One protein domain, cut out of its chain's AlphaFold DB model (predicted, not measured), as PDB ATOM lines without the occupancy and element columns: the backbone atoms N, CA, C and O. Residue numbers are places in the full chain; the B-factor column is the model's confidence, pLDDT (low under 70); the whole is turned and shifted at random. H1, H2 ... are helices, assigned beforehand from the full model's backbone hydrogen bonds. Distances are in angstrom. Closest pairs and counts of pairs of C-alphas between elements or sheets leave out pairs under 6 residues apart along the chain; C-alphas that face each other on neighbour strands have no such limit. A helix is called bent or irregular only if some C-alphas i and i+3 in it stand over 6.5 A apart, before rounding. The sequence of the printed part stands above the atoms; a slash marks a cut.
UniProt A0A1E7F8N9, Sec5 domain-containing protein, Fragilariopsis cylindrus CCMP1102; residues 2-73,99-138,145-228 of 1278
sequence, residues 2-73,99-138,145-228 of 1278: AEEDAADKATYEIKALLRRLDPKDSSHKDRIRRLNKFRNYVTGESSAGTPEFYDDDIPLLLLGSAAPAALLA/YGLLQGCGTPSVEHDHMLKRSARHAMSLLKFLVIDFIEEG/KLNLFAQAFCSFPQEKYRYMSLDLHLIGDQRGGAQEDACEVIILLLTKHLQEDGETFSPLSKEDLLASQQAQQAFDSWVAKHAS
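This is residues 2 to 73, 99 to 138 and 145 to 228 of the 1278 residues of the protein "Sec5 domain-containing protein" of Fragilariopsis cylindrus CCMP1102 (UniProt A0A1E7F8N9). Two helical hairpins, H1 with H2 and H9 with H10, sit on opposite sides of a core made by the short H5 and the longer H6, and H12 crosses H9 at the far end from the start of H1. H3 packs on H1 and H5, H7 on one end of H6, and H8 on H5. The printed part has 196 residues with twelve named helices, H1 to H12 in order, and no named strand; the class is all helix. It is compact, with a radius of gyration of the C-alphas of 16.5 A and spans of 52 by 41 by 32 A.

H1, residues 4 to 21, begins with C-alpha 4 at (161.556, 92.769, 106.670) and is 25.9 A long from first to last C-alpha. H2, residues 28 to 42, is 21.5 A long. H3 is residues 57 to 63, H4 69 to 72 and H5 101 to 105. H6, residues 120 to 133, is 18.3 A long and neither bent nor irregular, but only just: C-alphas 130 and 133 are 6.2 A apart. H7 is residues 148 to 154, H8 158 to 164 and H9 166 to 171. H10, residues 179 to 192, is 20.0 A long; H11 is residues 206 to 209. H12, residues 213 to 226, is 20.0 A long and ends with C-alpha 226 at (122.517, 113.841, 107.611).

H1, with residues 17 to 21 alone, touches H2 in a hairpin at a shallow tilt of 25 degrees; the closest C-alphas, of Leu 21 and Arg 31, are 5.9 A apart. H3 touches H5, closest at C-alphas 62 and 101, 4.7 A, and touches H4 only at the corner, with C-alphas 60 and 69 closest at 6.6 A. H5 touches H6 at C-alphas 105 and 120, 4.4 A. H6, with residues 130 to 132 alone, touches H7 at C-alphas 131 and 150, 4.5 A. H8 touches H11, closest at C-alphas 161 and 209, 7.2 A. H9 and H12 touch, about perpendicular at 82 degrees, closest at C-alphas 167 and 215, 5.3 A. H1 and H12 are apart. Each O i to N i+4 pair is within hydrogen-bond range in H2, H3, H5, H6, H7, H9 and H10, with 13 of 14 in H1, 9 of 10 in H12 and 0 of 3 in H8, where 4 of 4 O i to N i+3 pairs are; H4 and H11 are too short for such a pair.

The C-alphas farthest apart, of Ala 2 and Gln 213, are 52.5 A apart. Residues 74 to 98 and 139 to 144 are not printed; the gaps between C-alphas are 16.0 A and 13.5 A. The links H2 to H3, H5 to H6 and H10 to H11 are long. Mean pLDDT of the printed part is 80.5; 30 residues are under 70, among them 2 to 8 and 44 to 51.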
ATOM      1  N   ALA A   2     165.073  93.057 110.682       40.62
ATOM      2  CA  ALA A   2     164.017  93.554 111.592       40.62
ATOM      3  C   ALA A   2     162.788  94.265 110.949       40.62
ATOM      4  O   ALA A   2     161.668  94.030 111.391       40.62
ATOM      5  N   GLU A   3     162.973  95.094 109.914       42.88
ATOM      6  CA  GLU A   3     161.876  95.741 109.151       42.88
ATOM      7  C   GLU A   3     161.189  94.771 108.158       42.88
ATOM      8  O   GLU A   3     159.984  94.809 107.944       42.88
ATOM      9  N   GLU A   4     161.960  93.840 107.601       50.44
ATOM     10  CA  GLU A   4     161.556  92.769 106.670       50.44
ATOM     11  C   GLU A   4     160.671  91.732 107.401       50.44
ATOM     12  O   GLU A   4     159.559  91.433 106.970       50.44
ATOM     13  N   ASP A   5     161.100  91.310 108.600       57.06
ATOM     14  CA  ASP A   5     160.358  90.459 109.539       57.06
ATOM     15  C   ASP A   5     159.031  91.117 109.993       57.06
ATOM     16  O   ASP A   5     158.074  90.429 110.366       57.06
ATOM     17  N   ALA A   6     158.959  92.456 109.986       57.06
ATOM     18  CA  ALA A   6     157.753  93.213 110.318       57.06
ATOM     19  C   ALA A   6     156.770  93.282 109.135       57.06
ATOM     20  O   ALA A   6     155.575  93.035 109.329       57.06
ATOM     21  N   ALA A   7     157.269  93.528 107.918       58.84
ATOM     22  CA  ALA A   7     156.481  93.513 106.684       58.84
ATOM     23  C   ALA A   7     155.820  92.146 106.434       58.84
ATOM     24  O   ALA A   7     154.602  92.062 106.229       58.84
ATOM     25  N   ASP A   8     156.586  91.056 106.549       67.56
ATOM     26  CA  ASP A   8     156.060  89.693 106.400       67.56
ATOM     27  C   ASP A   8     154.975  89.379 107.439       67.56
ATOM     28  O   ASP A   8     153.959  88.749 107.126       67.56
ATOM     29  N   LYS A   9     155.133  89.870 108.674       71.12
ATOM     30  CA  LYS A   9     154.163  89.692 109.764       71.12
ATOM     31  C   LYS A   9     152.848  90.444 109.519       71.12
ATOM     32  O   LYS A   9     151.783  89.870 109.771       71.12
ATOM     33  N   ALA A  10     152.901  91.682 109.021       69.88
ATOM     34  CA  ALA A  10     151.709  92.449 108.642       69.88
ATOM     35  C   ALA A  10     150.968  91.766 107.483       69.88
ATOM     36  O   ALA A  10     149.787  91.409 107.606       69.88
ATOM     37  N   THR A  11     151.711  91.440 106.422       75.31
ATOM     38  CA  THR A  11     151.209  90.704 105.259       75.31
ATOM     39  C   THR A  11     150.588  89.355 105.669       75.31
ATOM     40  O   THR A  11     149.565  88.933 105.121       75.31
ATOM     41  N   TYR A  12     151.168  88.654 106.652       78.56
ATOM     42  CA  TYR A  12     150.671  87.369 107.155       78.56
ATOM     43  C   TYR A  12     149.338  87.482 107.914       78.56
ATOM     44  O   TYR A  12     148.428  86.697 107.635       78.56
ATOM     45  N   GLU A  13     149.161  88.444 108.829       77.12
ATOM     46  CA  GLU A  13     147.863  88.638 109.508       77.12
ATOM     47  C   GLU A  13     146.777  89.129 108.532       77.12
ATOM     48  O   GLU A  13     145.629  88.688 108.637       77.12
ATOM     49  N   ILE A  14     147.132  89.924 107.511       78.50
ATOM     50  CA  ILE A  14     146.231  90.266 106.393       78.50
ATOM     51  C   ILE A  14     145.824  88.995 105.627       78.50
ATOM     52  O   ILE A  14     144.632  88.688 105.528       78.50
ATOM     53  N   LYS A  15     146.780  88.177 105.165       76.19
ATOM     54  CA  LYS A  15     146.507  86.878 104.509       76.19
ATOM     55  C   LYS A  15     145.648  85.957 105.401       76.19
ATOM     56  O   LYS A  15     144.761  85.263 104.896       76.19
ATOM     57  N   ALA A  16     145.851  85.967 106.721       77.88
ATOM     58  CA  ALA A  16     145.084  85.176 107.689       77.88
ATOM     59  C   ALA A  16     143.650  85.693 107.927       77.88
ATOM     60  O   ALA A  16     142.747  84.881 108.164       77.88
ATOM     61  N   LEU A  17     143.416  87.010 107.839       78.69
ATOM     62  CA  LEU A  17     142.076  87.602 107.805       78.69
ATOM     63  C   LEU A  17     141.342  87.173 106.529       78.69
ATOM     64  O   LEU A  17     140.254  86.601 106.611       78.69
ATOM     65  N   LEU A  18     141.953  87.417 105.366       78.19
ATOM     66  CA  LEU A  18     141.340  87.224 104.049       78.19
ATOM     67  C   LEU A  18     140.944  85.760 103.804       78.19
ATOM     68  O   LEU A  18     139.805  85.485 103.426       78.19
ATOM     69  N   ARG A  19     141.821  84.797 104.141       75.94
ATOM     70  CA  ARG A  19     141.502  83.352 104.090       75.94
ATOM     71  C   ARG A  19     140.250  82.978 104.892       75.94
ATOM     72  O   ARG A  19     139.549  82.047 104.523       75.94
ATOM     73  N   ARG A  20     139.951  83.677 105.995       74.25
ATOM     74  CA  ARG A  20     138.768  83.397 106.833       74.25
ATOM     75  C   ARG A  20     137.574  84.304 106.534       74.25
ATOM     76  O   ARG A  20     136.505  84.057 107.097       74.25
ATOM     77  N   LEU A  21     137.713  85.299 105.655       77.44
ATOM     78  CA  LEU A  21     136.598  86.100 105.146       77.44
ATOM     79  C   LEU A  21     135.746  85.352 104.111       77.44
ATOM     80  O   LEU A  21     134.580  85.722 103.954       77.44
ATOM     81  N   ASP A  22     136.264  84.286 103.482       78.38
ATOM     82  CA  ASP A  22     135.499  83.503 102.506       78.38
ATOM     83  C   ASP A  22     134.148  83.021 103.103       78.38
ATOM     84  O   ASP A  22     134.076  82.555 104.253       78.38
ATOM     85  N   PRO A  23     133.032  83.161 102.361       70.94
ATOM     86  CA  PRO A  23     131.705  82.728 102.785       70.94
ATOM     87  C   PRO A  23     131.520  81.219 103.027       70.94
ATOM     88  O   PRO A  23     130.458  80.882 103.571       70.94
ATOM     89  N   LYS A  24     132.454  80.357 102.603       74.38
ATOM     90  CA  LYS A  24     132.439  78.884 102.690       74.38
ATOM     91  C   LYS A  24     133.254  78.363 103.878       74.38
ATOM     92  O   LYS A  24     132.750  77.536 104.632       74.38
ATOM     93  N   ASP A  25     134.460  78.893 104.075       65.75
ATOM     94  CA  ASP A  25     135.493  78.279 104.930       65.75
ATOM     95  C   ASP A  25     135.344  78.597 106.431       65.75
ATOM     96  O   ASP A  25     136.105  78.110 107.269       65.75
ATOM     97  N   SER A  26     134.378  79.441 106.808       72.00
ATOM     98  CA  SER A  26     134.236  79.915 108.189       72.00
ATOM     99  C   SER A  26     132.791  80.175 108.629       72.00
ATOM    100  O   SER A  26     131.891  80.499 107.837       72.00
ATOM    101  N   SER A  27     132.549  80.080 109.943       79.62
ATOM    102  CA  SER A  27     131.258  80.454 110.528       79.62
ATOM    103  C   SER A  27     131.069  81.977 110.526       79.62
ATOM    104  O   SER A  27     132.023  82.757 110.588       79.62
ATOM    105  N   HIS A  28     129.813  82.435 110.519       78.56
ATOM    106  CA  HIS A  28     129.531  83.874 110.580       78.56
ATOM    107  C   HIS A  28     130.002  84.529 111.889       78.56
ATOM    108  O   HIS A  28     130.255  85.729 111.889       78.56
ATOM    109  N   LYS A  29     130.128  83.766 112.986       81.06
ATOM    110  CA  LYS A  29     130.647  84.279 114.263       81.06
ATOM    111  C   LYS A  29     132.154  84.499 114.194       81.06
ATOM    112  O   LYS A  29     132.647  85.484 114.732       81.06
ATOM    113  N   ASP A  30     132.871  83.623 113.498       79.06
ATOM    114  CA  ASP A  30     134.332  83.675 113.429       79.06
ATOM    115  C   ASP A  30     134.821  84.740 112.444       79.06
ATOM    116  O   ASP A  30     135.810  85.409 112.735       79.06
ATOM    117  N   ARG A  31     134.061  85.018 111.368       84.88
ATOM    118  CA  ARG A  31     134.245  86.244 110.565       84.88
ATOM    119  C   ARG A  31     134.117  87.507 111.414       84.88
ATOM    120  O   ARG A  31     134.998  88.353 111.361       84.88
ATOM    121  N   ILE A  32     133.066  87.621 112.231       85.62
ATOM    122  CA  ILE A  32     132.852  88.799 113.095       85.62
ATOM    123  C   ILE A  32     133.980  88.936 114.132       85.62
ATOM    124  O   ILE A  32     134.544  90.016 114.280       85.62
ATOM    125  N   ARG A  33     134.382  87.839 114.788       82.75
ATOM    126  CA  ARG A  33     135.541  87.819 115.703       82.75
ATOM    127  C   ARG A  33     136.834  88.281 115.026       82.75
ATOM    128  O   ARG A  33     137.585  89.042 115.626       82.75
ATOM    129  N   ARG A  34     137.109  87.833 113.795       80.69
ATOM    130  CA  ARG A  34     138.339  88.183 113.062       80.69
ATOM    131  C   ARG A  34     138.330  89.613 112.520       80.69
ATOM    132  O   ARG A  34     139.362  90.265 112.615       80.69
ATOM    133  N   LEU A  35     137.185  90.119 112.060       87.56
ATOM    134  CA  LEU A  35     136.999  91.539 111.728       87.56
ATOM    135  C   LEU A  35     137.278  92.435 112.947       87.56
ATOM    136  O   LEU A  35     137.994  93.425 112.828       87.56
ATOM    137  N   ASN A  36     136.794  92.045 114.133       83.69
ATOM    138  CA  ASN A  36     137.099  92.755 115.376       83.69
ATOM    139  C   ASN A  36     138.591  92.645 115.748       83.69
ATOM    140  O   ASN A  36     139.207  93.671 116.001       83.69
ATOM    141  N   LYS A  37     139.213  91.450 115.701       81.69
ATOM    142  CA  LYS A  37     140.667  91.312 115.952       81.69
ATOM    143  C   LYS A  37     141.482  92.216 115.016       81.69
ATOM    144  O   LYS A  37     142.428  92.850 115.467       81.69
ATOM    145  N   PHE A  38     141.114  92.297 113.737       83.31
ATOM    146  CA  PHE A  38     141.810  93.156 112.778       83.31
ATOM    147  C   PHE A  38     141.628  94.648 113.083       83.31
ATOM    148  O   PHE A  38     142.591  95.401 112.981       83.31
ATOM    149  N   ARG A  39     140.444  95.078 113.541       85.25
ATOM    150  CA  ARG A  39     140.249  96.450 114.038       85.25
ATOM    151  C   ARG A  39     141.223  96.771 115.177       85.25
ATOM    152  O   ARG A  39     141.930  97.765 115.093       85.25
ATOM    153  N   ASN A  40     141.289  95.897 116.180       81.12
ATOM    154  CA  ASN A  40     142.158  96.042 117.353       81.12
ATOM    155  C   ASN A  40     143.661  95.960 117.016       81.12
ATOM    156  O   ASN A  40     144.485  96.507 117.746       81.12
ATOM    157  N   TYR A  41     144.016  95.283 115.918       80.31
ATOM    158  CA  TYR A  41     145.372  95.252 115.368       80.31
ATOM    159  C   TYR A  41     145.742  96.598 114.729       80.31
ATOM    160  O   TYR A  41     146.763  97.177 115.084       80.31
ATOM    161  N   VAL A  42     144.874  97.148 113.871       75.81
ATOM    162  CA  VAL A  42     145.078  98.462 113.227       75.81
ATOM    163  C   VAL A  42     145.139  99.607 114.248       75.81
ATOM    164  O   VAL A  42     145.880 100.560 114.045       75.81
ATOM    165  N   THR A  43     144.400  99.528 115.359       73.19
ATOM    166  CA  THR A  43     144.404 100.568 116.409       73.19
ATOM    167  C   THR A  43     145.511 100.424 117.455       73.19
ATOM    168  O   THR A  43     145.483 101.154 118.441       73.19
ATOM    169  N   GLY A  44     146.433  99.464 117.319       65.81
ATOM    170  CA  GLY A  44     147.487  99.238 118.318       65.81
ATOM    171  C   GLY A  44     146.982  98.776 119.697       65.81
ATOM    172  O   GLY A  44     147.756  98.745 120.650       65.81
ATOM    173  N   GLU A  45     145.706  98.379 119.828       53.28
ATOM    174  CA  GLU A  45     145.150  97.831 121.082       53.28
ATOM    175  C   GLU A  45     145.691  96.421 121.389       53.28
ATOM    176  O   GLU A  45     145.590  95.938 122.517       53.28
ATOM    177  N   SER A  46     146.275  95.746 120.395       49.66
ATOM    178  CA  SER A  46     147.100  94.551 120.598       49.66
ATOM    179  C   SER A  46     148.520  94.906 121.058       49.66
ATOM    180  O   SER A  46     149.111  95.865 120.573       49.66
ATOM    181  N   SER A  47     149.109  94.065 121.914       40.62
ATOM    182  CA  SER A  47     150.377  94.263 122.650       40.62
ATOM    183  C   SER A  47     151.676  94.420 121.828       40.62
ATOM    184  O   SER A  47     152.766  94.313 122.385       40.62
ATOM    185  N   ALA A  48     151.583  94.670 120.522       45.78
ATOM    186  CA  ALA A  48     152.707  94.871 119.606       45.78
ATOM    187  C   ALA A  48     152.865  96.325 119.111       45.78
ATOM    188  O   ALA A  48     153.819  96.598 118.389       45.78
ATOM    189  N   GLY A  49     151.959  97.237 119.490       51.06
ATOM    190  CA  GLY A  49     151.910  98.603 118.958       51.06
ATOM    191  C   GLY A  49     151.197  98.699 117.605       51.06
ATOM    192  O   GLY A  49     150.692  97.705 117.078       51.06
ATOM    193  N   THR A  50     151.124  99.917 117.072       56.91
ATOM    194  CA  THR A  50     150.471 100.246 115.798       56.91
ATOM    195  C   THR A  50     151.311  99.704 114.630       56.91
ATOM    196  O   THR A  50     152.480 100.073 114.524       56.91
ATOM    197  N   PRO A  51     150.782  98.807 113.776       64.25
ATOM    198  CA  PRO A  51     151.556  98.204 112.693       64.25
ATOM    199  C   PRO A  51     151.748  99.171 111.517       64.25
ATOM    200  O   PRO A  51     150.818  99.874 111.122       64.25
ATOM    201  N   GLU A  52     152.941  99.153 110.927       70.50
ATOM    202  CA  GLU A  52     153.218  99.801 109.643       70.50
ATOM    203  C   GLU A  52     152.598  98.974 108.501       70.50
ATOM    204  O   GLU A  52     152.627  97.741 108.528       70.50
ATOM    205  N   PHE A  53     152.009  99.654 107.512       76.94
ATOM    206  CA  PHE A  53     151.395  99.050 106.326       76.94
ATOM    207  C   PHE A  53     152.142  99.514 105.078       76.94
ATOM    208  O   PHE A  53     152.385 100.711 104.927       76.94
ATOM    209  N   TYR A  54     152.459  98.585 104.177       77.12
ATOM    210  CA  TYR A  54     153.153  98.888 102.925       77.12
ATOM    211  C   TYR A  54     152.154  99.112 101.776       77.12
ATOM    212  O   TYR A  54     150.992  98.706 101.856       77.12
ATOM    213  N   ASP A  55     152.599  99.742 100.685       70.19
ATOM    214  CA  ASP A  55     151.722 100.164  99.577       70.19
ATOM    215  C   ASP A  55     150.912  99.011  98.945       70.19
ATOM    216  O   ASP A  55     149.785  99.222  98.497       70.19
ATOM    217  N   ASP A  56     151.443  97.782  98.956       77.38
ATOM    218  CA  ASP A  56     150.770  96.575  98.450       77.38
ATOM    219  C   ASP A  56     149.777  95.937  99.452       77.38
ATOM    220  O   ASP A  56     148.838  95.245  99.035       77.38
ATOM    221  N   ASP A  57     149.924  96.182 100.762       82.62
ATOM    222  CA  ASP A  57     149.084  95.581 101.812       82.62
ATOM    223  C   ASP A  57     147.638  96.074 101.745       82.62
ATOM    224  O   ASP A  57     146.692  95.294 101.896       82.62
ATOM    225  N   ILE A  58     147.440  97.375 101.514       84.94
ATOM    226  CA  ILE A  58     146.110  97.995 101.530       84.94
ATOM    227  C   ILE A  58     145.268  97.558 100.309       84.94
ATOM    228  O   ILE A  58     144.120  97.134 100.504       84.94
ATOM    229  N   PRO A  59     145.792  97.544  99.064       84.88
ATOM    230  CA  PRO A  59     145.128  96.909  97.927       84.88
ATOM    231  C   PRO A  59     144.820  95.427  98.165       84.88
ATOM    232  O   PRO A  59     143.705  94.990  97.863       84.88
ATOM    233  N   LEU A  60     145.758  94.658  98.738       84.88
ATOM    234  CA  LEU A  60     145.565  93.235  99.043       84.88
ATOM    235  C   LEU A  60     144.449  93.014 100.079       84.88
ATOM    236  O   LEU A  60     143.593  92.149  99.884       84.88
ATOM    237  N   LEU A  61     144.399  93.820 101.141       87.69
ATOM    238  CA  LEU A  61     143.348  93.798 102.161       87.69
ATOM    239  C   LEU A  61     141.961  94.099 101.570       87.69
ATOM    240  O   LEU A  61     140.976  93.418 101.873       87.69
ATOM    241  N   LEU A  62     141.859  95.130 100.730       88.12
ATOM    242  CA  LEU A  62     140.573  95.598 100.217       88.12
ATOM    243  C   LEU A  62     140.051  94.718  99.068       88.12
ATOM    244  O   LEU A  62     138.872  94.346  99.068       88.12
ATOM    245  N   LEU A  63     140.913  94.339  98.119       84.56
ATOM    246  CA  LEU A  63     140.534  93.635  96.887       84.56
ATOM    247  C   LEU A  63     140.841  92.127  96.894       84.56
ATOM    248  O   LEU A  63     140.325  91.407  96.034       84.56
ATOM    249  N   GLY A  64     141.644  91.626  97.837       85.62
ATOM    250  CA  GLY A  64     142.049  90.218  97.884       85.62
ATOM    251  C   GLY A  64     142.809  89.812  96.619       85.62
ATOM    252  O   GLY A  64     143.664  90.548  96.130       85.62
ATOM    253  N   SER A  65     142.451  88.678  96.013       79.19
ATOM    254  CA  SER A  65     143.045  88.240  94.738       79.19
ATOM    255  C   SER A  65     142.656  89.093  93.518       79.19
ATOM    256  O   SER A  65     143.022  88.746  92.401       79.19
ATOM    257  N   ALA A  66     141.896  90.181  93.697       75.44
ATOM    258  CA  ALA A  66     141.627  91.176  92.656       75.44
ATOM    259  C   ALA A  66     142.531  92.429  92.755       75.44
ATOM    260  O   ALA A  66     142.269  93.411  92.047       75.44
ATOM    261  N   ALA A  67     143.550  92.399  93.627       76.69
ATOM    262  CA  ALA A  67     144.614  93.399  93.760       76.69
ATOM    263  C   ALA A  67     145.780  93.150  92.773       76.69
ATOM    264  O   ALA A  67     146.081  91.987  92.498       76.69
ATOM    265  N   PRO A  68     146.494  94.192  92.296       67.44
ATOM    266  CA  PRO A  68     147.683  94.027  91.450       67.44
ATOM    267  C   PRO A  68     148.805  93.208  92.113       67.44
ATOM    268  O   PRO A  68     149.338  92.290  91.490       67.44
ATOM    269  N   ALA A  69     149.088  93.458  93.397       61.88
ATOM    270  CA  ALA A  69     150.081  92.728  94.196       61.88
ATOM    271  C   ALA A  69     149.889  91.198  94.155       61.88
ATOM    272  O   ALA A  69     150.841  90.427  94.025       61.88
ATOM    273  N   ALA A  70     148.629  90.745  94.189       60.38
ATOM    274  CA  ALA A  70     148.277  89.327  94.166       60.38
ATOM    275  C   ALA A  70     148.550  88.640  92.813       60.38
ATOM    276  O   ALA A  70     148.586  87.412  92.759       60.38
ATOM    277  N   LEU A  71     148.742  89.407  91.731       57.78
ATOM    278  CA  LEU A  71     149.118  88.890  90.410       57.78
ATOM    279  C   LEU A  71     150.642  88.795  90.246       57.78
ATOM    280  O   LEU A  71     151.125  87.850  89.627       57.78
ATOM    281  N   LEU A  72     151.397  89.736  90.825       53.66
ATOM    282  CA  LEU A  72     152.867  89.743  90.781       53.66
ATOM    283  C   LEU A  72     153.479  88.615  91.627       53.66
ATOM    284  O   LEU A  72     154.455  87.996  91.218       53.66
ATOM    285  N   ALA A  73     152.849  88.272  92.754       52.28
ATOM    286  CA  ALA A  73     153.240  87.161  93.628       52.28
ATOM    287  C   ALA A  73     153.028  85.744  93.029       52.28
ATOM    288  O   ALA A  73     153.256  84.743  93.709       52.28
ATOM    289  N   TYR A  99     139.540  86.156  99.302       81.44
ATOM    290  CA  TYR A  99     138.376  87.027  99.508       81.44
ATOM    291  C   TYR A  99     138.758  88.383 100.132       81.44
ATOM    292  O   TYR A  99     139.151  88.441 101.296       81.44
ATOM    293  N   GLY A 100     138.612  89.473  99.371       87.44
ATOM    294  CA  GLY A 100     138.894  90.854  99.799       87.44
ATOM    295  C   GLY A 100     137.839  91.450 100.740       87.44
ATOM    296  O   GLY A 100     136.675  91.037 100.719       87.44
ATOM    297  N   LEU A 101     138.199  92.473 101.529       89.94
ATOM    298  CA  LEU A 101     137.257  93.143 102.439       89.94
ATOM    299  C   LEU A 101     136.034  93.719 101.702       89.94
ATOM    300  O   LEU A 101     134.915  93.557 102.191       89.94
ATOM    301  N   LEU A 102     136.208  94.299 100.503       91.12
ATOM    302  CA  LEU A 102     135.082  94.832  99.717       91.12
ATOM    303  C   LEU A 102     134.088  93.728  99.320       91.12
ATOM    304  O   LEU A 102     132.877  93.927  99.384       91.12
ATOM    305  N   GLN A 103     134.593  92.540  98.973       89.81
ATOM    306  CA  GLN A 103     133.781  91.359  98.656       89.81
ATOM    307  C   GLN A 103     133.102  90.806  99.923       89.81
ATOM    308  O   GLN A 103     131.959  90.346  99.876       89.81
ATOM    309  N   GLY A 104     133.774  90.901 101.078       87.31
ATOM    310  CA  GLY A 104     133.219  90.603 102.400       87.31
ATOM    311  C   GLY A 104     132.043  91.509 102.794       87.31
ATOM    312  O   GLY A 104     131.102  91.030 103.433       87.31
ATOM    313  N   CYS A 105     132.049  92.779 102.367       90.31
ATOM    314  CA  CYS A 105     130.901  93.684 102.482       90.31
ATOM    315  C   CYS A 105     129.722  93.190 101.629       90.31
ATOM    316  O   CYS A 105     128.666  92.876 102.169       90.31
ATOM    317  N   GLY A 106     129.902  93.026 100.315       87.75
ATOM    318  CA  GLY A 106     128.797  92.695  99.406       87.75
ATOM    319  C   GLY A 106     128.358  91.228  99.368       87.75
ATOM    320  O   GLY A 106     127.597  90.858  98.474       87.75
ATOM    321  N   THR A 107     128.818  90.383 100.301       87.62
ATOM    322  CA  THR A 107     128.583  88.926 100.294       87.62
ATOM    323  C   THR A 107     127.091  88.562 100.469       87.62
ATOM    324  O   THR A 107     126.536  88.758 101.563       87.62
ATOM    325  N   PRO A 108     126.441  87.936  99.463       83.19
ATOM    326  CA  PRO A 108     125.019  87.597  99.510       83.19
ATOM    327  C   PRO A 108     124.697  86.413 100.438       83.19
ATOM    328  O   PRO A 108     125.517  85.525 100.706       83.19
ATOM    329  N   SER A 109     123.461  86.393 100.934       81.44
ATOM    330  CA  SER A 109     122.905  85.338 101.780       81.44
ATOM    331  C   SER A 109     122.381  84.169 100.941       81.44
ATOM    332  O   SER A 109     121.390  84.300 100.240       81.44
ATOM    333  N   VAL A 110     122.987  82.988 101.092       76.38
ATOM    334  CA  VAL A 110     122.557  81.750 100.399       76.38
ATOM    335  C   VAL A 110     121.162  81.277 100.851       76.38
ATOM    336  O   VAL A 110     120.479  80.570 100.125       76.38
ATOM    337  N   GLU A 111     120.727  81.673 102.052       72.50
ATOM    338  CA  GLU A 111     119.427  81.292 102.627       72.50
ATOM    339  C   GLU A 111     118.271  82.218 102.202       72.50
ATOM    340  O   GLU A 111     117.109  81.864 102.405       72.50
ATOM    341  N   HIS A 112     118.571  83.429 101.709       76.38
ATOM    342  CA  HIS A 112     117.592  84.514 101.564       76.38
ATOM    343  C   HIS A 112     117.938  85.425 100.381       76.38
ATOM    344  O   HIS A 112     118.912  86.180 100.452       76.38
ATOM    345  N   ASP A 113     117.110  85.387  99.338       70.81
ATOM    346  CA  ASP A 113     117.250  86.249  98.164       70.81
ATOM    347  C   ASP A 113     117.252  87.738  98.533       70.81
ATOM    348  O   ASP A 113     116.584  88.177  99.471       70.81
ATOM    349  N   HIS A 114     118.028  88.517  97.777       74.44
ATOM    350  CA  HIS A 114     118.212  89.964  97.951       74.44
ATOM    351  C   HIS A 114     118.707  90.413  99.348       74.44
ATOM    352  O   HIS A 114     118.649  91.602  99.663       74.44
ATOM    353  N   MET A 115     119.245  89.506 100.175       81.56
ATOM    354  CA  MET A 115     119.849  89.832 101.475       81.56
ATOM    355  C   MET A 115     121.358  89.558 101.514       81.56
ATOM    356  O   MET A 115     121.882  88.712 100.791       81.56
ATOM    357  N   LEU A 116     122.059  90.224 102.433       87.94
ATOM    358  CA  LEU A 116     123.489  90.029 102.702       87.94
ATOM    359  C   LEU A 116     123.721  89.103 103.911       87.94
ATOM    360  O   LEU A 116     122.869  88.974 104.796       87.94
ATOM    361  N   LYS A 117     124.893  88.454 104.002       87.19
ATOM    362  CA  LYS A 117     125.254  87.672 105.204       87.19
ATOM    363  C   LYS A 117     125.387  88.588 106.430       87.19
ATOM    364  O   LYS A 117     125.799  89.734 106.324       87.19
ATOM    365  N   ARG A 118     125.143  88.068 107.643       86.25
ATOM    366  CA  ARG A 118     125.248  88.851 108.905       86.25
ATOM    367  C   ARG A 118     126.641  89.470 109.152       86.25
ATOM    368  O   ARG A 118     126.757  90.432 109.907       86.25
ATOM    369  N   SER A 119     127.688  88.925 108.528       87.31
ATOM    370  CA  SER A 119     129.047  89.479 108.556       87.31
ATOM    371  C   SER A 119     129.226  90.728 107.677       87.31
ATOM    372  O   SER A 119     130.105  91.520 107.988       87.31
ATOM    373  N   ALA A 120     128.376  90.959 106.667       89.50
ATOM    374  CA  ALA A 120     128.447  92.113 105.760       89.50
ATOM    375  C   ALA A 120     128.415  93.457 106.501       89.50
ATOM    376  O   ALA A 120     129.283  94.297 106.286       89.50
ATOM    377  N   ARG A 121     127.483  93.633 107.452       90.62
ATOM    378  CA  ARG A 121     127.433  94.814 108.335       90.62
ATOM    379  C   ARG A 121     128.750  95.054 109.072       90.62
ATOM    380  O   ARG A 121     129.186  96.187 109.179       90.62
ATOM    381  N   HIS A 122     129.383  93.995 109.569       89.38
ATOM    382  CA  HIS A 122     130.624  94.110 110.336       89.38
ATOM    383  C   HIS A 122     131.823  94.414 109.423       89.38
ATOM    384  O   HIS A 122     132.709  95.160 109.819       89.38
ATOM    385  N   ALA A 123     131.823  93.899 108.188       91.31
ATOM    386  CA  ALA A 123     132.809  94.253 107.169       91.31
ATOM    387  C   ALA A 123     132.641  95.709 106.695       91.31
ATOM    388  O   ALA A 123     133.628  96.428 106.602       91.31
ATOM    389  N   MET A 124     131.405  96.171 106.466       92.50
ATOM    390  CA  MET A 124     131.110  97.568 106.111       92.50
ATOM    391  C   MET A 124     131.471  98.534 107.246       92.50
ATOM    392  O   MET A 124     132.105  99.548 106.993       92.50
ATOM    393  N   SER A 125     131.144  98.195 108.496       92.50
ATOM    394  CA  SER A 125     131.514  98.998 109.667       92.50
ATOM    395  C   SER A 125     133.037  99.042 109.882       92.50
ATOM    396  O   SER A 125     133.571 100.095 110.220       92.50
ATOM    397  N   LEU A 126     133.767  97.948 109.606       91.38
ATOM    398  CA  LEU A 126     135.237  97.961 109.583       91.38
ATOM    399  C   LEU A 126     135.784  98.833 108.445       91.38
ATOM    400  O   LEU A 126     136.675  99.637 108.684       91.38
ATOM    401  N   LEU A 127     135.253  98.705 107.226       92.44
ATOM    402  CA  LEU A 127     135.670  99.524 106.085       92.44
ATOM    403  C   LEU A 127     135.444 101.015 106.371       92.44
ATOM    404  O   LEU A 127     136.361 101.812 106.208       92.44
ATOM    405  N   LYS A 128     134.256 101.374 106.868       92.94
ATOM    406  CA  LYS A 128     133.900 102.737 107.274       92.94
ATOM    407  C   LYS A 128     134.798 103.251 108.403       92.94
ATOM    408  O   LYS A 128     135.214 104.404 108.361       92.94
ATOM    409  N   PHE A 129     135.174 102.392 109.353       92.06
ATOM    410  CA  PHE A 129     136.164 102.737 110.372       92.06
ATOM    411  C   PHE A 129     137.537 103.060 109.757       92.06
ATOM    412  O   PHE A 129     138.045 104.152 109.981       92.06
ATOM    413  N   LEU A 130     138.104 102.166 108.939       89.31
ATOM    414  CA  LEU A 130     139.420 102.357 108.303       89.31
ATOM    415  C   LEU A 130     139.470 103.615 107.419       89.31
ATOM    416  O   LEU A 130     140.460 104.339 107.415       89.31
ATOM    417  N   VAL A 131     138.397 103.875 106.674       89.94
ATOM    418  CA  VAL A 131     138.351 104.873 105.592       89.94
ATOM    419  C   VAL A 131     137.805 106.242 106.043       89.94
ATOM    420  O   VAL A 131     137.944 107.221 105.312       89.94
ATOM    421  N   ILE A 132     137.177 106.347 107.224       87.62
ATOM    422  CA  ILE A 132     136.584 107.607 107.724       87.62
ATOM    423  C   ILE A 132     136.946 107.911 109.187       87.62
ATOM    424  O   ILE A 132     137.238 109.062 109.498       87.62
ATOM    425  N   ASP A 133     136.924 106.920 110.085       85.94
ATOM    426  CA  ASP A 133     137.091 107.153 111.533       85.94
ATOM    427  C   ASP A 133     138.540 106.955 112.039       85.94
ATOM    428  O   ASP A 133     138.845 107.320 113.175       85.94
ATOM    429  N   PHE A 134     139.424 106.344 111.242       83.81
ATOM    430  CA  PHE A 134     140.811 106.048 111.614       83.81
ATOM    431  C   PHE A 134     141.723 107.277 111.469       83.81
ATOM    432  O   PHE A 134     141.749 107.929 110.422       83.81
ATOM    433  N   ILE A 135     142.492 107.560 112.523       75.19
ATOM    434  CA  ILE A 135     143.417 108.691 112.637       75.19
ATOM    435  C   ILE A 135     144.815 108.127 112.905       75.19
ATOM    436  O   ILE A 135     144.993 107.349 113.840       75.19
ATOM    437  N   GLU A 136     145.791 108.525 112.093       67.12
ATOM    438  CA  GLU A 136     147.192 108.102 112.203       67.12
ATOM    439  C   GLU A 136     147.904 108.864 113.339       67.12
ATOM    440  O   GLU A 136     147.763 110.085 113.471       67.12
ATOM    441  N   GLU A 137     148.671 108.163 114.183       54.88
ATOM    442  CA  GLU A 137     149.351 108.779 115.329       54.88
ATOM    443  C   GLU A 137     150.524 109.671 114.889       54.88
ATOM    444  O   GLU A 137     151.622 109.202 114.606       54.88
ATOM    445  N   GLY A 138     150.294 110.987 114.882       55.91
ATOM    446  CA  GLY A 138     151.336 112.007 114.711       55.91
ATOM    447  C   GLY A 138     151.047 113.045 113.629       55.91
ATOM    448  O   GLY A 138     151.595 114.149 113.696       55.91
ATOM    449  N   LYS A 145     143.231 116.391 104.186       71.88
ATOM    450  CA  LYS A 145     144.032 115.219 103.801       71.88
ATOM    451  C   LYS A 145     143.203 113.936 103.996       71.88
ATOM    452  O   LYS A 145     142.340 113.893 104.872       71.88
ATOM    453  N   LEU A 146     143.425 112.927 103.158       79.81
ATOM    454  CA  LEU A 146     142.901 111.571 103.364       79.81
ATOM    455  C   LEU A 146     143.910 110.764 104.199       79.81
ATOM    456  O   LEU A 146     145.106 111.042 104.128       79.81
ATOM    457  N   ASN A 147     143.432 109.784 104.968       86.25
ATOM    458  CA  ASN A 147     144.301 108.776 105.586       86.25
ATOM    459  C   ASN A 147     144.725 107.723 104.534       86.25
ATOM    460  O   ASN A 147     144.135 107.664 103.447       86.25
ATOM    461  N   LEU A 148     145.732 106.900 104.837       85.94
ATOM    462  CA  LEU A 148     146.309 105.921 103.897       85.94
ATOM    463  C   LEU A 148     145.245 104.982 103.296       85.94
ATOM    464  O   LEU A 148     145.151 104.818 102.076       85.94
ATOM    465  N   PHE A 149     144.373 104.429 104.145       88.12
ATOM    466  CA  PHE A 149     143.278 103.547 103.726       88.12
ATOM    467  C   PHE A 149     142.264 104.252 102.815       88.12
ATOM    468  O   PHE A 149     141.770 103.652 101.861       88.12
ATOM    469  N   ALA A 150     141.951 105.518 103.087       88.12
ATOM    470  CA  ALA A 150     141.004 106.310 102.315       88.12
ATOM    471  C   ALA A 150     141.572 106.756 100.965       88.12
ATOM    472  O   ALA A 150     140.822 106.776  99.992       88.12
ATOM    473  N   GLN A 151     142.869 107.074 100.876       88.31
ATOM    474  CA  GLN A 151     143.515 107.398  99.602       88.31
ATOM    475  C   GLN A 151     143.510 106.177  98.671       88.31
ATOM    476  O   GLN A 151     142.990 106.273  97.560       88.31
ATOM    477  N   ALA A 152     143.960 105.014  99.159       88.12
ATOM    478  CA  ALA A 152     143.933 103.760  98.404       88.12
ATOM    479  C   ALA A 152     142.504 103.300  98.050       88.12
ATOM    480  O   ALA A 152     142.255 102.818  96.948       88.12
ATOM    481  N   PHE A 153     141.528 103.479  98.948       91.31
ATOM    482  CA  PHE A 153     140.127 103.172  98.646       91.31
ATOM    483  C   PHE A 153     139.517 104.125  97.602       91.31
ATOM    484  O   PHE A 153     138.652 103.706  96.833       91.31
ATOM    485  N   CYS A 154     139.945 105.391  97.552       90.25
ATOM    486  CA  CYS A 154     139.419 106.398  96.624       90.25
ATOM    487  C   CYS A 154     140.062 106.380  95.227       90.25
ATOM    488  O   CYS A 154     139.507 107.026  94.342       90.25
ATOM    489  N   SER A 155     141.182 105.679  95.014       89.69
ATOM    490  CA  SER A 155     141.841 105.531  93.702       89.69
ATOM    491  C   SER A 155     141.427 104.275  92.922       89.69
ATOM    492  O   SER A 155     141.857 104.082  91.783       89.69
ATOM    493  N   PHE A 156     140.598 103.398  93.500       88.69
ATOM    494  CA  PHE A 156     140.185 102.164  92.828       88.69
ATOM    495  C   PHE A 156     139.250 102.410  91.626       88.69
ATOM    496  O   PHE A 156     138.324 103.214  91.711       88.69
ATOM    497  N   PRO A 157     139.380 101.626  90.537       84.88
ATOM    498  CA  PRO A 157     138.458 101.699  89.407       84.88
ATOM    499  C   PRO A 157     137.001 101.446  89.816       84.88
ATOM    500  O   PRO A 157     136.716 100.537  90.600       84.88
ATOM    501  N   GLN A 158     136.071 102.174  89.187       84.00
ATOM    502  CA  GLN A 158     134.621 102.125  89.437       84.00
ATOM    503  C   GLN A 158     134.049 100.698  89.563       84.00
ATOM    504  O   GLN A 158     133.151 100.441  90.366       84.00
ATOM    505  N   GLU A 159     134.566  99.752  88.774       85.25
ATOM    506  CA  GLU A 159     134.127  98.354  88.781       85.25
ATOM    507  C   GLU A 159     134.352  97.648  90.126       85.25
ATOM    508  O   GLU A 159     133.546  96.801  90.511       85.25
ATOM    509  N   LYS A 160     135.411  98.004  90.867       86.94
ATOM    510  CA  LYS A 160     135.795  97.349  92.128       86.94
ATOM    511  C   LYS A 160     134.786  97.628  93.248       86.94
ATOM    512  O   LYS A 160     134.494  96.731  94.038       86.94
ATOM    513  N   TYR A 161     134.169  98.814  93.278       89.69
ATOM    514  CA  TYR A 161     133.129  99.148  94.264       89.69
ATOM    515  C   TYR A 161     131.869  98.280  94.126       89.69
ATOM    516  O   TYR A 161     131.146  98.083  95.104       89.69
ATOM    517  N   ARG A 162     131.622  97.677  92.951       87.50
ATOM    518  CA  ARG A 162     130.499  96.742  92.755       87.50
ATOM    519  C   ARG A 162     130.604  95.502  93.647       87.50
ATOM    520  O   ARG A 162     129.570  94.939  93.995       87.50
ATOM    521  N   TYR A 163     131.807  95.117  94.092       88.81
ATOM    522  CA  TYR A 163     131.994  94.027  95.060       88.81
ATOM    523  C   TYR A 163     131.305  94.280  96.410       88.81
ATOM    524  O   TYR A 163     131.026  93.321  97.124       88.81
ATOM    525  N   MET A 164     131.009  95.540  96.752       89.81
ATOM    526  CA  MET A 164     130.366  95.928  98.013       89.81
ATOM    527  C   MET A 164     128.836  95.798  97.993       89.81
ATOM    528  O   MET A 164     128.213  95.939  99.043       89.81
ATOM    529  N   SER A 165     128.213  95.546  96.833       90.00
ATOM    530  CA  SER A 165     126.752  95.408  96.681       90.00
ATOM    531  C   SER A 165     125.947  96.539  97.354       90.00
ATOM    532  O   SER A 165     124.954  96.280  98.037       90.00
ATOM    533  N   LEU A 166     126.382  97.798  97.194       90.31
ATOM    534  CA  LEU A 166     125.873  98.970  97.931       90.31
ATOM    535  C   LEU A 166     124.342  99.144  97.871       90.31
ATOM    536  O   LEU A 166     123.729  99.496  98.881       90.31
ATOM    537  N   ASP A 167     123.706  98.815  96.742       89.50
ATOM    538  CA  ASP A 167     122.242  98.802  96.605       89.50
ATOM    539  C   ASP A 167     121.549  97.937  97.685       89.50
ATOM    540  O   ASP A 167     120.511  98.323  98.228       89.50
ATOM    541  N   LEU A 168     122.143  96.796  98.063       89.19
ATOM    542  CA  LEU A 168     121.615  95.891  99.095       89.19
ATOM    543  C   LEU A 168     121.850  96.406 100.525       89.19
ATOM    544  O   LEU A 168     121.097  96.044 101.427       89.19
ATOM    545  N   HIS A 169     122.843  97.274 100.750       89.00
ATOM    546  CA  HIS A 169     123.019  97.956 102.039       89.00
ATOM    547  C   HIS A 169     121.975  99.061 102.269       89.00
ATOM    548  O   HIS A 169     121.654  99.346 103.422       89.00
ATOM    549  N   LEU A 170     121.451  99.658 101.190       87.50
ATOM    550  CA  LEU A 170     120.470 100.751 101.216       87.50
ATOM    551  C   LEU A 170     119.008 100.277 101.178       87.50
ATOM    552  O   LEU A 170     118.143 100.948 101.734       87.50
ATOM    553  N   ILE A 171     118.728  99.152 100.507       83.56
ATOM    554  CA  ILE A 171     117.372  98.587 100.353       83.56
ATOM    555  C   ILE A 171     117.107  97.437 101.344       83.56
ATOM    556  O   ILE A 171     115.957  97.176 101.695       83.56
ATOM    557  N   GLY A 172     118.151  96.728 101.784       67.81
ATOM    558  CA  GLY A 172     118.024  95.522 102.602       67.81
ATOM    559  C   GLY A 172     117.495  95.771 104.018       67.81
ATOM    560  O   GLY A 172     117.875  96.729 104.689       67.81
ATOM    561  N   ASP A 173     116.657  94.849 104.496       63.28
ATOM    562  CA  ASP A 173     116.159  94.815 105.877       63.28
ATOM    563  C   ASP A 173     117.305  94.642 106.908       63.28
ATOM    564  O   ASP A 173     118.447  94.317 106.567       63.28
ATOM    565  N   GLN A 174     117.010  94.819 108.201       64.88
ATOM    566  CA  GLN A 174     117.963  94.912 109.319       64.88
ATOM    567  C   GLN A 174     118.898  93.698 109.526       64.88
ATOM    568  O   GLN A 174     119.729  93.713 110.443       64.88
ATOM    569  N   ARG A 175     118.825  92.656 108.694       64.56
ATOM    570  CA  ARG A 175     119.717  91.492 108.685       64.56
ATOM    571  C   ARG A 175     120.790  91.633 107.596       64.56
ATOM    572  O   ARG A 175     120.601  91.210 106.464       64.56
ATOM    573  N   GLY A 176     121.957  92.151 107.979       73.25
ATOM    574  CA  GLY A 176     123.162  92.193 107.135       73.25
ATOM    575  C   GLY A 176     123.409  93.531 106.434       73.25
ATOM    576  O   GLY A 176     124.566  93.928 106.346       73.25
ATOM    577  N   GLY A 177     122.356  94.257 106.036       82.75
ATOM    578  CA  GLY A 177     122.471  95.628 105.520       82.75
ATOM    579  C   GLY A 177     123.019  96.609 106.566       82.75
ATOM    580  O   GLY A 177     122.906  96.377 107.773       82.75
ATOM    581  N   ALA A 178     123.626  97.704 106.112       87.69
ATOM    582  CA  ALA A 178     124.244  98.725 106.963       87.69
ATOM    583  C   ALA A 178     124.073 100.099 106.304       87.69
ATOM    584  O   ALA A 178     124.974 100.584 105.628       87.69
ATOM    585  N   GLN A 179     122.865 100.657 106.419       89.19
ATOM    586  CA  GLN A 179     122.444 101.828 105.648       89.19
ATOM    587  C   GLN A 179     123.267 103.082 105.981       89.19
ATOM    588  O   GLN A 179     123.663 103.799 105.071       89.19
ATOM    589  N   GLU A 180     123.536 103.331 107.264       90.50
ATOM    590  CA  GLU A 180     124.262 104.520 107.732       90.50
ATOM    591  C   GLU A 180     125.743 104.456 107.320       90.50
ATOM    592  O   GLU A 180     126.186 105.315 106.560       90.50
ATOM    593  N   ASP A 181     126.455 103.377 107.682       92.56
ATOM    594  CA  ASP A 181     127.851 103.140 107.268       92.56
ATOM    595  C   ASP A 181     128.030 103.251 105.738       92.56
ATOM    596  O   ASP A 181     128.956 103.900 105.249       92.56
ATOM    597  N   ALA A 182     127.124 102.643 104.959       91.88
ATOM    598  CA  ALA A 182     127.192 102.670 103.500       91.88
ATOM    599  C   ALA A 182     126.920 104.071 102.924       91.88
ATOM    600  O   ALA A 182     127.593 104.472 101.976       91.88
ATOM    601  N   CYS A 183     125.979 104.837 103.489       91.94
ATOM    602  CA  CYS A 183     125.751 106.228 103.097       91.94
ATOM    603  C   CYS A 183     126.997 107.100 103.320       91.94
ATOM    604  O   CYS A 183     127.338 107.897 102.444       91.94
ATOM    605  N   GLU A 184     127.692 106.942 104.449       91.75
ATOM    606  CA  GLU A 184     128.913 107.700 104.752       91.75
ATOM    607  C   GLU A 184     130.046 107.369 103.765       91.75
ATOM    608  O   GLU A 184     130.657 108.278 103.197       91.75
ATOM    609  N   VAL A 185     130.254 106.083 103.455       92.50
ATOM    610  CA  VAL A 185     131.252 105.641 102.462       92.50
ATOM    611  C   VAL A 185     130.908 106.114 101.038       92.50
ATOM    612  O   VAL A 185     131.799 106.549 100.305       92.50
ATOM    613  N   ILE A 186     129.628 106.123 100.641       92.62
ATOM    614  CA  ILE A 186     129.203 106.680  99.341       92.62
ATOM    615  C   ILE A 186     129.448 108.199  99.284       92.62
ATOM    616  O   ILE A 186     129.882 108.703  98.247       92.62
ATOM    617  N   ILE A 187     129.214 108.946 100.371       92.69
ATOM    618  CA  ILE A 187     129.520 110.388 100.415       92.69
ATOM    619  C   ILE A 187     131.015 110.637 100.220       92.69
ATOM    620  O   ILE A 187     131.366 111.571  99.492       92.69
ATOM    621  N   LEU A 188     131.893 109.818 100.812       91.44
ATOM    622  CA  LEU A 188     133.332 109.950 100.587       91.44
ATOM    623  C   LEU A 188     133.669 109.771  99.101       91.44
ATOM    624  O   LEU A 188     134.238 110.682  98.503       91.44
ATOM    625  N   LEU A 189     133.232 108.675  98.470       91.06
ATOM    626  CA  LEU A 189     133.483 108.430  97.042       91.06
ATOM    627  C   LEU A 189     132.961 109.575  96.154       91.06
ATOM    628  O   LEU A 189     133.692 110.103  95.318       91.06
ATOM    629  N   LEU A 190     131.733 110.053  96.379       90.00
ATOM    630  CA  LEU A 190     131.153 111.152  95.593       90.00
ATOM    631  C   LEU A 190     131.798 112.532  95.849       90.00
ATOM    632  O   LEU A 190     131.525 113.484  95.107       90.00
ATOM    633  N   THR A 191     132.649 112.675  96.871       88.50
ATOM    634  CA  THR A 191     133.333 113.941  97.204       88.50
ATOM    635  C   THR A 191     134.856 113.915  97.045       88.50
ATOM    636  O   THR A 191     135.432 114.989  96.866       88.50
ATOM    637  N   LYS A 192     135.506 112.742  97.080       88.81
ATOM    638  CA  LYS A 192     136.972 112.584  97.186       88.81
ATOM    639  C   LYS A 192     137.610 111.553  96.227       88.81
ATOM    640  O   LYS A 192     138.822 111.407  96.283       88.81
ATOM    641  N   HIS A 193     136.850 110.878  95.357       89.69
ATOM    642  CA  HIS A 193     137.383 109.876  94.413       89.69
ATOM    643  C   HIS A 193     138.462 110.428  93.448       89.69
ATOM    644  O   HIS A 193     138.412 111.583  93.010       89.69
ATOM    645  N   LEU A 194     139.443 109.584  93.129       87.25
ATOM    646  CA  LEU A 194     140.694 109.885  92.425       87.25
ATOM    647  C   LEU A 194     140.824 109.022  91.154       87.25
ATOM    648  O   LEU A 194     139.959 108.195  90.867       87.25
ATOM    649  N   GLN A 195     141.866 109.225  90.351       82.50
ATOM    650  CA  GLN A 195     142.270 108.254  89.328       82.50
ATOM    651  C   GLN A 195     143.183 107.176  89.934       82.50
ATOM    652  O   GLN A 195     143.579 107.251  91.099       82.50
ATOM    653  N   GLU A 196     143.537 106.185  89.115       78.25
ATOM    654  CA  GLU A 196     144.468 105.100  89.463       78.25
ATOM    655  C   GLU A 196     145.881 105.610  89.828       78.25
ATOM    656  O   GLU A 196     146.656 104.876  90.431       78.25
ATOM    657  N   ASP A 197     146.202 106.871  89.508       73.31
ATOM    658  CA  ASP A 197     147.438 107.559  89.905       73.31
ATOM    659  C   ASP A 197     147.491 107.965  91.393       73.31
ATOM    660  O   ASP A 197     148.557 108.317  91.889       73.31
ATOM    661  N   GLY A 198     146.364 107.928  92.116       73.44
ATOM    662  CA  GLY A 198     146.293 108.312  93.529       73.44
ATOM    663  C   GLY A 198     146.448 109.813  93.818       73.44
ATOM    664  O   GLY A 198     146.460 110.187  94.994       73.44
ATOM    665  N   GLU A 199     146.518 110.669  92.791       74.19
ATOM    666  CA  GLU A 199     146.725 112.121  92.912       74.19
ATOM    667  C   GLU A 199     145.658 112.956  92.185       74.19
ATOM    668  O   GLU A 199     145.210 113.983  92.708       74.19
ATOM    669  N   THR A 200     145.226 112.562  90.980       79.94
ATOM    670  CA  THR A 200     144.320 113.385  90.170       79.94
ATOM    671  C   THR A 200     142.853 113.118  90.495       79.94
ATOM    672  O   THR A 200     142.397 111.989  90.657       79.94
ATOM    673  N   PHE A 201     142.067 114.190  90.611       82.31
ATOM    674  CA  PHE A 201     140.677 114.100  91.055       82.31
ATOM    675  C   PHE A 201     139.732 113.607  89.946       82.31
ATOM    676  O   PHE A 201     139.616 114.245  88.895       82.31
ATOM    677  N   SER A 202     138.989 112.529  90.214       84.06
ATOM    678  CA  SER A 202     138.088 111.881  89.255       84.06
ATOM    679  C   SER A 202     136.654 111.840  89.800       84.06
ATOM    680  O   SER A 202     136.334 110.992  90.633       84.06
ATOM    681  N   PRO A 203     135.760 112.760  89.394       85.62
ATOM    682  CA  PRO A 203     134.425 112.848  89.978       85.62
ATOM    683  C   PRO A 203     133.525 111.682  89.543       85.62
ATOM    684  O   PRO A 203     133.214 111.551  88.361       85.62
ATOM    685  N   LEU A 204     133.019 110.905  90.504       87.81
ATOM    686  CA  LEU A 204     131.918 109.957  90.294       87.81
ATOM    687  C   LEU A 204     130.542 110.627  90.443       87.81
ATOM    688  O   LEU A 204     130.385 111.657  91.104       87.81
ATOM    689  N   SER A 205     129.517 110.005  89.862       89.06
ATOM    690  CA  SER A 205     128.104 110.308  90.106       89.06
ATOM    691  C   SER A 205     127.430 109.198  90.926       89.06
ATOM    692  O   SER A 205     127.912 108.071  90.985       89.06
ATOM    693  N   LYS A 206     126.268 109.462  91.541       88.25
ATOM    694  CA  LYS A 206     125.516 108.401  92.249       88.25
ATOM    695  C   LYS A 206     125.019 107.284  91.318       88.25
ATOM    696  O   LYS A 206     124.794 106.170  91.773       88.25
ATOM    697  N   GLU A 207     124.880 107.583  90.027       87.50
ATOM    698  CA  GLU A 207     124.518 106.627  88.973       87.50
ATOM    699  C   GLU A 207     125.689 105.682  88.633       87.50
ATOM    700  O   GLU A 207     125.457 104.581  88.144       87.50
ATOM    701  N   ASP A 208     126.934 106.065  88.952       86.12
ATOM    702  CA  ASP A 208     128.120 105.214  88.793       86.12
ATOM    703  C   ASP A 208     128.240 104.127  89.879       86.12
ATOM    704  O   ASP A 208     128.871 103.095  89.630       86.12
ATOM    705  N   LEU A 209     127.659 104.366  91.065       88.00
ATOM    706  CA  LEU A 209     127.804 103.536  92.274       88.00
ATOM    707  C   LEU A 209     126.544 102.741  92.657       88.00
ATOM    708  O   LEU A 209     126.669 101.679  93.262       88.00
ATOM    709  N   LEU A 210     125.346 103.252  92.348       88.94
ATOM    710  CA  LEU A 210     124.061 102.653  92.731       88.94
ATOM    711  C   LEU A 210     123.237 102.330  91.487       88.94
ATOM    712  O   LEU A 210     122.740 103.240  90.814       88.94
ATOM    713  N   ALA A 211     123.062 101.042  91.192       85.12
ATOM    714  CA  ALA A 211     122.322 100.596  90.014       85.12
ATOM    715  C   ALA A 211     120.797 100.661  90.216       85.12
ATOM    716  O   ALA A 211     120.046 100.764  89.244       85.12
ATOM    717  N   SER A 212     120.317 100.609  91.462       87.94
ATOM    718  CA  SER A 212     118.888 100.633  91.772       87.94
ATOM    719  C   SER A 212     118.374 102.051  92.004       87.94
ATOM    720  O   SER A 212     118.806 102.759  92.915       87.94
ATOM    721  N   GLN A 213     117.337 102.437  91.256       87.69
ATOM    722  CA  GLN A 213     116.624 103.701  91.471       87.69
ATOM    723  C   GLN A 213     116.063 103.821  92.904       87.69
ATOM    724  O   GLN A 213     116.000 104.919  93.454       87.69
ATOM    725  N   GLN A 214     115.703 102.699  93.537       87.31
ATOM    726  CA  GLN A 214     115.235 102.673  94.926       87.31
ATOM    727  C   GLN A 214     116.374 102.956  95.921       87.31
ATOM    728  O   GLN A 214     116.166 103.681  96.893       87.31
ATOM    729  N   ALA A 215     117.586 102.450  95.664       88.12
ATOM    730  CA  ALA A 215     118.765 102.746  96.477       88.12
ATOM    731  C   ALA A 215     119.179 104.216  96.333       88.12
ATOM    732  O   ALA A 215     119.446 104.878  97.333       88.12
ATOM    733  N   GLN A 216     119.147 104.758  95.109       90.94
ATOM    734  CA  GLN A 216     119.398 106.181  94.858       90.94
ATOM    735  C   GLN A 216     118.421 107.080  95.639       90.94
ATOM    736  O   GLN A 216     118.861 108.021  96.294       90.94
ATOM    737  N   GLN A 217     117.119 106.760  95.648       89.44
ATOM    738  CA  GLN A 217     116.117 107.497  96.435       89.44
ATOM    739  C   GLN A 217     116.334 107.373  97.953       89.44
ATOM    740  O   GLN A 217     116.172 108.356  98.681       89.44
ATOM    741  N   ALA A 218     116.714 106.188  98.443       88.12
ATOM    742  CA  ALA A 218     117.048 105.978  99.852       88.12
ATOM    743  C   ALA A 218     118.281 106.803 100.270       88.12
ATOM    744  O   ALA A 218     118.255 107.455 101.315       88.12
ATOM    745  N   PHE A 219     119.314 106.835  99.423       93.25
ATOM    746  CA  PHE A 219     120.515 107.646  99.610       93.25
ATOM    747  C   PHE A 219     120.204 109.151  99.584       93.25
ATOM    748  O   PHE A 219     120.562 109.852 100.526       93.25
ATOM    749  N   ASP A 220     119.459 109.653  98.588       91.44
ATOM    750  CA  ASP A 220     119.049 111.068  98.519       91.44
ATOM    751  C   ASP A 220     118.278 111.507  99.786       91.44
ATOM    752  O   ASP A 220     118.524 112.581 100.337       91.44
ATOM    753  N   SER A 221     117.370 110.654 100.278       91.06
ATOM    754  CA  SER A 221     116.569 110.882 101.495       91.06
ATOM    755  C   SER A 221     117.401 110.880 102.786       91.06
ATOM    756  O   SER A 221     117.032 111.542 103.761       91.06
ATOM    757  N   TRP A 222     118.528 110.161 102.803       92.94
ATOM    758  CA  TRP A 222     119.489 110.158 103.908       92.94
ATOM    759  C   TRP A 222     120.411 111.384 103.841       92.94
ATOM    760  O   TRP A 222     120.513 112.138 104.808       92.94
ATOM    761  N   VAL A 223     120.996 111.660 102.670       91.88
ATOM    762  CA  VAL A 223     121.856 112.828 102.397       91.88
ATOM    763  C   VAL A 223     121.154 114.135 102.761       91.88
ATOM    764  O   VAL A 223     121.754 114.992 103.406       91.88
ATOM    765  N   ALA A 224     119.866 114.272 102.428       88.50
ATOM    766  CA  ALA A 224     119.066 115.453 102.757       88.50
ATOM    767  C   ALA A 224     118.886 115.708 104.271       88.50
ATOM    768  O   ALA A 224     118.556 116.831 104.652       88.50
ATOM    769  N   LYS A 225     119.089 114.692 105.123       88.69
ATOM    770  CA  LYS A 225     118.939 114.769 106.588       88.69
ATOM    771  C   LYS A 225     120.273 114.834 107.331       88.69
ATOM    772  O   LYS A 225     120.357 115.539 108.333       88.69
ATOM    773  N   HIS A 226     121.280 114.096 106.862       87.38
ATOM    774  CA  HIS A 226     122.517 113.841 107.611       87.38
ATOM    775  C   HIS A 226     123.770 114.491 106.998       87.38
ATOM    776  O   HIS A 226     124.707 114.795 107.731       87.38
ATOM    777  N   ALA A 227     123.806 114.756 105.685       87.38
ATOM    778  CA  ALA A 227     124.981 115.354 105.046       87.38
ATOM    779  C   ALA A 227     125.007 116.884 105.194       87.38
ATOM    780  O   ALA A 227     123.981 117.557 105.049       87.38
ATOM    781  N   SER A 228     126.196 117.453 105.404       87.56
ATOM    782  CA  SER A 228     126.385 118.907 105.491       87.56
ATOM    783  C   SER A 228     126.094 119.617 104.159       87.56
ATOM    784  O   SER A 228     126.225 119.040 103.078       87.56
TER     785      SER A 228